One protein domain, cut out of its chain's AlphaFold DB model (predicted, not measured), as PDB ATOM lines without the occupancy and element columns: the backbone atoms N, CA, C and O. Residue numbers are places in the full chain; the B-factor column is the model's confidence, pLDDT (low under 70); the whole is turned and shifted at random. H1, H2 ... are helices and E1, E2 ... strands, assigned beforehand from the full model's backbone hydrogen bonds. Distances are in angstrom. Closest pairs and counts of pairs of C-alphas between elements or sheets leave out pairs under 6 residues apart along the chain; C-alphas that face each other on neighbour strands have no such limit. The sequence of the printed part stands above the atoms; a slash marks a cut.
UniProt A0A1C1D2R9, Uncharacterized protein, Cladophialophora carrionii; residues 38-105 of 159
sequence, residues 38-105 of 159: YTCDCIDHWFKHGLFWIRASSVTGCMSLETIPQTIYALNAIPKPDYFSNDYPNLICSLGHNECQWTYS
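Overview. This is residues 38 to 105 of the 159 residues of an uncharacterized protein of Cladophialophora carrionii (UniProt A0A1C1D2R9). A small antiparallel sheet of three strands, E1, E2 and E3, has the helix H1 crossing over one face, and a two-stranded hairpin, E4 and E5, sits beside its E1 edge. Between H1 and E4 a long loop, residues 78 to 89, swings wide of the sheet. The printed part has 68 residues, with five named strands and one named helix in the order E1 E2 E3 H1 E4 E5. The class is mixed, helices and strands, with under half of the residues in named elements. The whole is compact, with a radius of gyration of the C-alphas of 11.8 A and spans of 35 by 24 by 18 A.

Arrangement. E1, residues 45 to 49, E2, residues 52 to 56, and E3, residues 63 to 65, form a meander, each strand the antiparallel neighbour of the one before. In the hairpin E1 and E2, N 47 and O 54 are 2.8 A apart, within hydrogen-bond range; in the hairpin E2 and E3, N 55 and O 64 are 2.8 A apart. H1, residues 69 to 77, is on this sheet at a height of 10.2 A, over E2 and, only just, E1, where 3 of its C-alphas fall. It runs across the strands, at 78 degrees to E2 on the local plane; the closest C-alphas of H1 and E2, Ile 72 and Trp 53, are 6.9 A apart. In H1 every O i to N i+4 pair is within hydrogen-bond range. E4, residues 90 to 94, has its closest C-alpha to E1 at Cys 93, 4.8 A from that of His 45. E4 and E5, residues 99 to 103, are an antiparallel hairpin, with N 92 and O 101 2.8 A apart. E5 and H1 are apart.

Along the chain. E1 begins at C-alpha 45 (90.752, 61.464, 152.233) and is 13.1 A long; E2 is 13.0 A and E3 7.2 A. H1 is 12.3 A long and E4 12.4 A. E5, 12.7 A long, ends at C-alpha 103 (88.598, 57.002, 163.064).

Size, cuts and confidence. The C-alphas farthest apart, of Asp 41 and Phe 84, are 35.1 A apart. The printed part has no cut, and the link H1 to E4 is long. Mean pLDDT of the printed part is 72.9; residues 80 to 96 are among those under 70.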
ATOM      1  N   TYR A  38     102.859  59.416 143.285       65.08
ATOM      2  CA  TYR A  38     101.934  59.056 142.225       65.08
ATOM      3  C   TYR A  38     100.754  60.033 142.300       65.08
ATOM      4  O   TYR A  38     100.254  60.356 143.389       65.08
ATOM      5  N   THR A  39     100.383  60.613 141.164       70.44
ATOM      6  CA  THR A  39      99.214  61.483 141.082       70.44
ATOM      7  C   THR A  39      97.985  60.600 141.193       70.44
ATOM      8  O   THR A  39      97.799  59.694 140.387       70.44
ATOM      9  N   CYS A  40      97.173  60.848 142.211       69.78
ATOM     10  CA  CYS A  40      95.854  60.255 142.309       69.78
ATOM     11  C   CYS A  40      94.855  61.320 141.883       69.78
ATOM     12  O   CYS A  40      94.777  62.380 142.510       69.78
ATOM     13  N   ASP A  41      94.105  61.034 140.829       68.86
ATOM     14  CA  ASP A  41      92.952  61.844 140.475       68.86
ATOM     15  C   ASP A  41      91.871  61.615 141.548       68.86
ATOM     16  O   ASP A  41      91.662  60.490 142.007       68.86
ATOM     17  N   CYS A  42      91.207  62.688 141.982       69.41
ATOM     18  CA  CYS A  42      90.086  62.636 142.931       69.41
ATOM     19  C   CYS A  42      90.453  62.177 144.359       69.41
ATOM     20  O   CYS A  42      89.877  61.216 144.874       69.41
ATOM     21  N   ILE A  43      91.385  62.884 145.008       74.96
ATOM     22  CA  ILE A  43      91.661  62.735 146.447       74.96
ATOM     23  C   ILE A  43      90.438  63.140 147.261       74.96
ATOM     24  O   ILE A  43      89.938  64.251 147.106       74.96
ATOM     25  N   ASP A  44      90.008  62.275 148.167       72.61
ATOM     26  CA  ASP A  44      88.871  62.528 149.049       72.61
ATOM     27  C   ASP A  44      89.110  62.072 150.492       72.61
ATOM     28  O   ASP A  44      88.164  62.063 151.273       72.61
ATOM     29  N   HIS A  45      90.344  61.694 150.849       73.69
ATOM     30  CA  HIS A  45      90.752  61.464 152.233       73.69
ATOM     31  C   HIS A  45      92.284  61.465 152.420       73.69
ATOM     32  O   HIS A  45      93.043  61.255 151.470       73.69
ATOM     33  N   TRP A  46      92.748  61.698 153.660       77.61
ATOM     34  CA  TRP A  46      94.173  61.731 154.030       77.61
ATOM     35  C   TRP A  46      94.466  60.941 155.305       77.61
ATOM     36  O   TRP A  46      94.120  61.375 156.394       77.61
ATOM     37  N   PHE A  47      95.220  59.857 155.208       77.07
ATOM     38  CA  PHE A  47      95.655  59.069 156.356       77.07
ATOM     39  C   PHE A  47      96.945  59.606 156.966       77.07
ATOM     40  O   PHE A  47      97.862  59.986 156.240       77.07
ATOM     41  N   LYS A  48      97.067  59.568 158.296       74.67
ATOM     42  CA  LYS A  48      98.343  59.829 158.970       74.67
ATOM     43  C   LYS A  48      99.015  58.510 159.327       74.67
ATOM     44  O   LYS A  48      98.481  57.751 160.123       74.67
ATOM     45  N   HIS A  49     100.217  58.278 158.810       69.47
ATOM     46  CA  HIS A  49     101.037  57.127 159.170       69.47
ATOM     47  C   HIS A  49     102.403  57.600 159.686       69.47
ATOM     48  O   HIS A  49     103.271  58.040 158.927       69.47
ATOM     49  N   GLY A  50     102.587  57.550 161.008       72.77
ATOM     50  CA  GLY A  50     103.766  58.106 161.671       72.77
ATOM     51  C   GLY A  50     103.904  59.615 161.428       72.77
ATOM     52  O   GLY A  50     103.051  60.408 161.834       72.77
ATOM     53  N   LEU A  51     104.995  60.017 160.768       73.18
ATOM     54  CA  LEU A  51     105.269  61.416 160.409       73.18
ATOM     55  C   LEU A  51     104.645  61.838 159.074       73.18
ATOM     56  O   LEU A  51     104.631  63.027 158.759       73.18
ATOM     57  N   PHE A  52     104.138  60.883 158.298       78.60
ATOM     58  CA  PHE A  52     103.737  61.101 156.919       78.60
ATOM     59  C   PHE A  52     102.223  61.137 156.767       78.60
ATOM     60  O   PHE A  52     101.486  60.472 157.498       78.60
ATOM     61  N   TRP A  53     101.775  61.910 155.785       81.97
ATOM     62  CA  TRP A  53     100.389  61.933 155.341       81.97
ATOM     63  C   TRP A  53     100.276  61.204 154.009       81.97
ATOM     64  O   TRP A  53     101.091  61.415 153.114       81.97
ATOM     65  N   ILE A  54      99.274  60.350 153.878       82.44
ATOM     66  CA  ILE A  54      98.963  59.595 152.669       82.44
ATOM     67  C   ILE A  54      97.632  60.127 152.160       82.44
ATOM     68  O   ILE A  54      96.624  60.006 152.845       82.44
ATOM     69  N   ARG A  55      97.624  60.713 150.971       83.51
ATOM     70  CA  ARG A  55      96.401  61.105 150.271       83.51
ATOM     71  C   ARG A  55      95.839  59.904 149.519       83.51
ATOM     72  O   ARG A  55      96.605  59.119 148.952       83.51
ATOM     73  N   ALA A  56      94.525  59.762 149.492       79.74
ATOM     74  CA  ALA A  56      93.889  58.641 148.826       79.74
ATOM     75  C   ALA A  56      92.518  58.998 148.237       79.74
ATOM     76  O   ALA A  56      91.930  60.031 148.557       79.74
ATOM     77  N   SER A  57      92.068  58.153 147.311       78.90
ATOM     78  CA  SER A  57      90.813  58.284 146.571       78.90
ATOM     79  C   SER A  57      89.941  57.061 146.828       78.90
ATOM     80  O   SER A  57      90.340  55.944 146.497       78.90
ATOM     81  N   SER A  58      88.745  57.248 147.383       71.80
ATOM     82  CA  SER A  58      87.810  56.140 147.622       71.80
ATOM     83  C   SER A  58      87.231  55.594 146.314       71.80
ATOM     84  O   SER A  58      86.960  54.400 146.204       71.80
ATOM     85  N   VAL A  59      87.112  56.455 145.298       73.51
ATOM     86  CA  VAL A  59      86.553  56.117 143.983       73.51
ATOM     87  C   VAL A  59      87.508  55.237 143.181       73.51
ATOM     88  O   VAL A  59      87.086  54.257 142.570       73.51
ATOM     89  N   THR A  60      88.795  55.590 143.155       78.31
ATOM     90  CA  THR A  60      89.794  54.877 142.338       78.31
ATOM     91  C   THR A  60      90.616  53.866 143.135       78.31
ATOM     92  O   THR A  60      91.274  53.016 142.540       78.31
ATOM     93  N   GLY A  61      90.607  53.955 144.468       75.25
ATOM     94  CA  GLY A  61      91.496  53.192 145.346       75.25
ATOM     95  C   GLY A  61      92.955  53.659 145.304       75.25
ATOM     96  O   GLY A  61      93.820  53.010 145.887       75.25
ATOM     97  N   CYS A  62      93.260  54.759 144.608       79.78
ATOM     98  CA  CYS A  62      94.621  55.278 144.525       79.78
ATOM     99  C   CYS A  62      95.078  55.815 145.887       79.78
ATOM    100  O   CYS A  62      94.342  56.560 146.531       79.78
ATOM    101  N   MET A  63      96.299  55.467 146.302       81.96
ATOM    102  CA  MET A  63      96.936  55.948 147.531       81.96
ATOM    103  C   MET A  63      98.345  56.443 147.213       81.96
ATOM    104  O   MET A  63      99.094  55.789 146.488       81.96
ATOM    105  N   SER A  64      98.721  57.601 147.749       83.73
ATOM    106  CA  SER A  64     100.020  58.216 147.484       83.73
ATOM    107  C   SER A  64     100.465  59.086 148.652       83.73
ATOM    108  O   SER A  64      99.647  59.556 149.438       83.73
ATOM    109  N   LEU A  65     101.769  59.316 148.779       85.56
ATOM    110  CA  LEU A  65     102.301  60.230 149.784       85.56
ATOM    111  C   LEU A  65     101.845  61.663 149.470       85.56
ATOM    112  O   LEU A  65     101.946  62.120 148.330       85.56
ATOM    113  N   GLU A  66     101.357  62.378 150.480       83.85
ATOM    114  CA  GLU A  66     101.140  63.816 150.374       83.85
ATOM    115  C   GLU A  66     102.491  64.522 150.466       83.85
ATOM    116  O   GLU A  66     103.195  64.417 151.470       83.85
ATOM    117  N   THR A  67     102.845  65.230 149.403       83.46
ATOM    118  CA  THR A  67     104.112  65.954 149.277       83.46
ATOM    119  C   THR A  67     103.910  67.466 149.269       83.46
ATOM    120  O   THR A  67     104.889  68.205 149.344       83.46
ATOM    121  N   ILE A  68     102.661  67.954 149.225       84.64
ATOM    122  CA  ILE A  68     102.353  69.386 149.189       84.64
ATOM    123  C   ILE A  68     102.479  69.977 150.608       84.64
ATOM    124  O   ILE A  68     101.649  69.675 151.474       84.64
ATOM    125  N   PRO A  69     103.460  70.865 150.880       83.42
ATOM    126  CA  PRO A  69     103.732  71.351 152.237       83.42
ATOM    127  C   PRO A  69     102.560  72.096 152.878       83.42
ATOM    128  O   PRO A  69     102.324  71.967 154.078       83.42
ATOM    129  N   GLN A  70     101.807  72.865 152.088       83.39
ATOM    130  CA  GLN A  70     100.648  73.619 152.569       83.39
ATOM    131  C   GLN A  70      99.536  72.678 153.044       83.39
ATOM    132  O   GLN A  70      98.954  72.904 154.105       83.39
ATOM    133  N   THR A  71      99.290  71.597 152.302       81.76
ATOM    134  CA  THR A  71      98.322  70.563 152.679       81.76
ATOM    135  C   THR A  71      98.765  69.856 153.955       81.76
ATOM    136  O   THR A  71      97.986  69.746 154.896       81.76
ATOM    137  N   ILE A  72     100.041  69.465 154.046       82.78
ATOM    138  CA  ILE A  72     100.612  68.844 155.252       82.78
ATOM    139  C   ILE A  72     100.470  69.764 156.472       82.78
ATOM    140  O   ILE A  72     100.116  69.303 157.559       82.78
ATOM    141  N   TYR A  73     100.742  71.062 156.308       83.58
ATOM    142  CA  TYR A  73     100.584  72.047 157.375       83.58
ATOM    143  C   TYR A  73      99.128  72.138 157.840       83.58
ATOM    144  O   TYR A  73      98.865  72.040 159.038       83.58
ATOM    145  N   ALA A  74      98.185  72.256 156.900       81.46
ATOM    146  CA  ALA A  74      96.759  72.306 157.208       81.46
ATOM    147  C   ALA A  74      96.285  71.033 157.930       81.46
ATOM    148  O   ALA A  74      95.639  71.132 158.969       81.46
ATOM    149  N   LEU A  75      96.678  69.850 157.450       80.33
ATOM    150  CA  LEU A  75      96.334  68.564 158.069       80.33
ATOM    151  C   LEU A  75      96.916  68.417 159.480       80.33
ATOM    152  O   LEU A  75      96.268  67.880 160.375       80.33
ATOM    153  N   ASN A  76      98.133  68.913 159.715       80.76
ATOM    154  CA  ASN A  76      98.746  68.898 161.045       80.76
ATOM    155  C   ASN A  76      98.130  69.914 162.016       80.76
ATOM    156  O   ASN A  76      98.262  69.727 163.224       80.76
ATOM    157  N   ALA A  77      97.480  70.966 161.512       82.93
ATOM    158  CA  ALA A  77      96.773  71.945 162.333       82.93
ATOM    159  C   ALA A  77      95.406  71.438 162.828       82.93
ATOM    160  O   ALA A  77      94.824  72.043 163.728       82.93
ATOM    161  N   ILE A  78      94.893  70.336 162.266       77.02
ATOM    162  CA  ILE A  78      93.624  69.740 162.691       77.02
ATOM    163  C   ILE A  78      93.788  69.177 164.110       77.02
ATOM    164  O   ILE A  78      94.688  68.357 164.337       77.02
ATOM    165  N   PRO A  79      92.932  69.582 165.072       73.76
ATOM    166  CA  PRO A  79      92.985  69.074 166.433       73.76
ATOM    167  C   PRO A  79      92.901  67.551 166.445       73.76
ATOM    168  O   PRO A  79      91.968  66.958 165.897       73.76
ATOM    169  N   LYS A  80      93.892  66.926 167.073       69.42
ATOM    170  CA  LYS A  80      93.882  65.492 167.330       69.42
ATOM    171  C   LYS A  80      93.063  65.233 168.595       69.42
ATOM    172  O   LYS A  80      93.287  65.932 169.582       69.42
ATOM    173  N   PRO A  81      92.149  64.258 168.592       66.57
ATOM    174  CA  PRO A  81      91.501  63.812 169.812       66.57
ATOM    175  C   PRO A  81      92.541  63.238 170.773       66.57
ATOM    176  O   PRO A  81      93.524  62.623 170.344       66.57
ATOM    177  N   ASP A  82      92.305  63.422 172.069       65.15
ATOM    178  CA  ASP A  82      93.070  62.742 173.107       65.15
ATOM    179  C   ASP A  82      92.710  61.256 173.065       65.15
ATOM    180  O   ASP A  82      91.652  60.829 173.532       65.15
ATOM    181  N   TYR A  83      93.581  60.469 172.451       58.61
ATOM    182  CA  TYR A  83      93.427  59.029 172.375       58.61
ATOM    183  C   TYR A  83      94.254  58.350 173.465       58.61
ATOM    184  O   TYR A  83      95.401  58.709 173.723       58.61
ATOM    185  N   PHE A  84      93.648  57.358 174.119       55.81
ATOM    186  CA  PHE A  84      94.276  56.600 175.205       55.81
ATOM    187  C   PHE A  84      95.262  55.534 174.707       55.81
ATOM    188  O   PHE A  84      96.017  54.991 175.513       55.81
ATOM    189  N   SER A  85      95.244  55.205 173.412       58.22
ATOM    190  CA  SER A  85      96.134  54.204 172.818       58.22
ATOM    191  C   SER A  85      97.277  54.850 172.034       58.22
ATOM    192  O   SER A  85      97.204  56.005 171.618       58.22
ATOM    193  N   ASN A  86      98.341  54.075 171.814       55.93
ATOM    194  CA  ASN A  86      99.446  54.456 170.929       55.93
ATOM    195  C   ASN A  86      99.056  54.397 169.440       55.93
ATOM    196  O   ASN A  86      99.893  54.690 168.584       55.93
ATOM    197  N   ASP A  87      97.822  53.995 169.129       56.79
ATOM    198  CA  ASP A  87      97.355  53.901 167.756       56.79
ATOM    199  C   ASP A  87      97.002  55.296 167.266       56.79
ATOM    200  O   ASP A  87      96.219  56.028 167.881       56.79
ATOM    201  N   TYR A  88      97.594  55.676 166.140       56.23
ATOM    202  CA  TYR A  88      97.253  56.932 165.508       56.23
ATOM    203  C   TYR A  88      95.943  56.730 164.747       56.23
ATOM    204  O   TYR A  88      95.909  55.929 163.813       56.23
ATOM    205  N   PRO A  89      94.865  57.432 165.120       60.96
ATOM    206  CA  PRO A  89      93.648  57.444 164.322       60.96
ATOM    207  C   PRO A  89      93.963  57.885 162.884       60.96
ATOM    208  O   PRO A  89      94.796  58.759 162.622       60.96
ATOM    209  N   ASN A  90      93.225  57.319 161.950       63.52
ATOM    210  CA  ASN A  90      93.128  57.786 160.586       63.52
ATOM    211  C   ASN A  90      92.192  58.992 160.549       63.52
ATOM    212  O   ASN A  90      91.036  58.902 160.957       63.52
ATOM    213  N   LEU A  91      92.677  60.130 160.066       66.44
ATOM    214  CA  LEU A  91      91.787  61.221 159.703       66.44
ATOM    215  C   LEU A  91      91.164  60.885 158.348       66.44
ATOM    216  O   LEU A  91      91.861  60.513 157.416       66.44
ATOM    217  N   ILE A  92      89.853  61.000 158.218       67.66
ATOM    218  CA  ILE A  92      89.177  60.879 156.931       67.66
ATOM    219  C   ILE A  92      88.451  62.191 156.695       67.66
ATOM    220  O   ILE A  92      87.523  62.529 157.421       67.66
ATOM    221  N   CYS A  93      88.923  62.955 155.712       65.70
ATOM    222  CA  CYS A  93      88.328  64.224 155.309       65.70
ATOM    223  C   CYS A  93      87.560  64.046 154.010       65.70
ATOM    224  O   CYS A  93      88.158  64.152 152.945       65.70
ATOM    225  N   SER A  94      86.254  63.813 154.097       67.74
ATOM    226  CA  SER A  94      85.412  63.667 152.914       67.74
ATOM    227  C   SER A  94      85.100  65.031 152.317       67.74
ATOM    228  O   SER A  94      84.381  65.834 152.914       67.74
ATOM    229  N   LEU A  95      85.577  65.270 151.094       67.31
ATOM    230  CA  LEU A  95      85.217  66.472 150.337       67.31
ATOM    231  C   LEU A  95      83.712  66.543 150.044       67.31
ATOM    232  O   LEU A  95      83.155  67.635 150.014       67.31
ATOM    233  N   GLY A  96      83.046  65.394 149.871       66.09
ATOM    234  CA  GLY A  96      81.603  65.332 149.614       66.09
ATOM    235  C   GLY A  96      80.755  65.838 150.784       66.09
ATOM    236  O   GLY A  96      79.724  66.463 150.560       66.09
ATOM    237  N   HIS A  97      81.216  65.619 152.017       70.35
ATOM    238  CA  HIS A  97      80.543  66.084 153.236       70.35
ATOM    239  C   HIS A  97      81.160  67.368 153.807       70.35
ATOM    240  O   HIS A  97      80.585  67.973 154.703       70.35
ATOM    241  N   ASN A  98      82.312  67.797 153.278       70.81
ATOM    242  CA  ASN A  98      83.111  68.911 153.786       70.81
ATOM    243  C   ASN A  98      83.445  68.780 155.288       70.81
ATOM    244  O   ASN A  98      83.475  69.763 156.028       70.81
ATOM    245  N   GLU A  99      83.694  67.547 155.731       73.76
ATOM    246  CA  GLU A  99      83.952  67.206 157.128       73.76
ATOM    247  C   GLU A  99      85.158  66.273 157.250       73.76
ATOM    248  O   GLU A  99      85.422  65.443 156.377       73.76
ATOM    249  N   CYS A 100      85.876  66.410 158.363       71.33
ATOM    250  CA  CYS A 100      87.001  65.564 158.732       71.33
ATOM    251  C   CYS A 100      86.683  64.815 160.023       71.33
ATOM    252  O   CYS A 100      86.443  65.440 161.057       71.33
ATOM    253  N   GLN A 101      86.735  63.488 159.982       72.35
ATOM    254  CA  GLN A 101      86.497  62.635 161.139       72.35
ATOM    255  C   GLN A 101      87.720  61.769 161.432       72.35
ATOM    256  O   GLN A 101      88.277  61.129 160.545       72.35
ATOM    257  N   TRP A 102      88.132  61.734 162.696       69.18
ATOM    258  CA  TRP A 102      89.152  60.803 163.169       69.18
ATOM    259  C   TRP A 102      88.513  59.444 163.466       69.18
ATOM    260  O   TRP A 102      87.559  59.360 164.238       69.18
ATOM    261  N   THR A 103      89.046  58.383 162.870       67.04
ATOM    262  CA  THR A 103      88.598  57.002 163.064       67.04
ATOM    263  C   THR A 103      89.785  56.062 163.238       67.04
ATOM    264  O   THR A 103      90.829  56.244 162.623       67.04
ATOM    265  N   TYR A 104      89.649  55.028 164.061       62.69
ATOM    266  CA  TYR A 104      90.678  53.993 164.170       62.69
ATOM    267  C   TYR A 104      90.639  53.009 163.002       62.69
ATOM    268  O   TYR A 104      91.685  52.548 162.549       62.69
ATOM    269  N   SER A 105      89.448  52.738 162.472       60.96
ATOM    270  CA  SER A 105      89.256  51.871 161.318       60.96
ATOM    271  C   SER A 105      88.862  52.727 160.111       60.96
ATOM    272  O   SER A 105      87.821  53.391 160.136       60.96
TER     273      SER A 105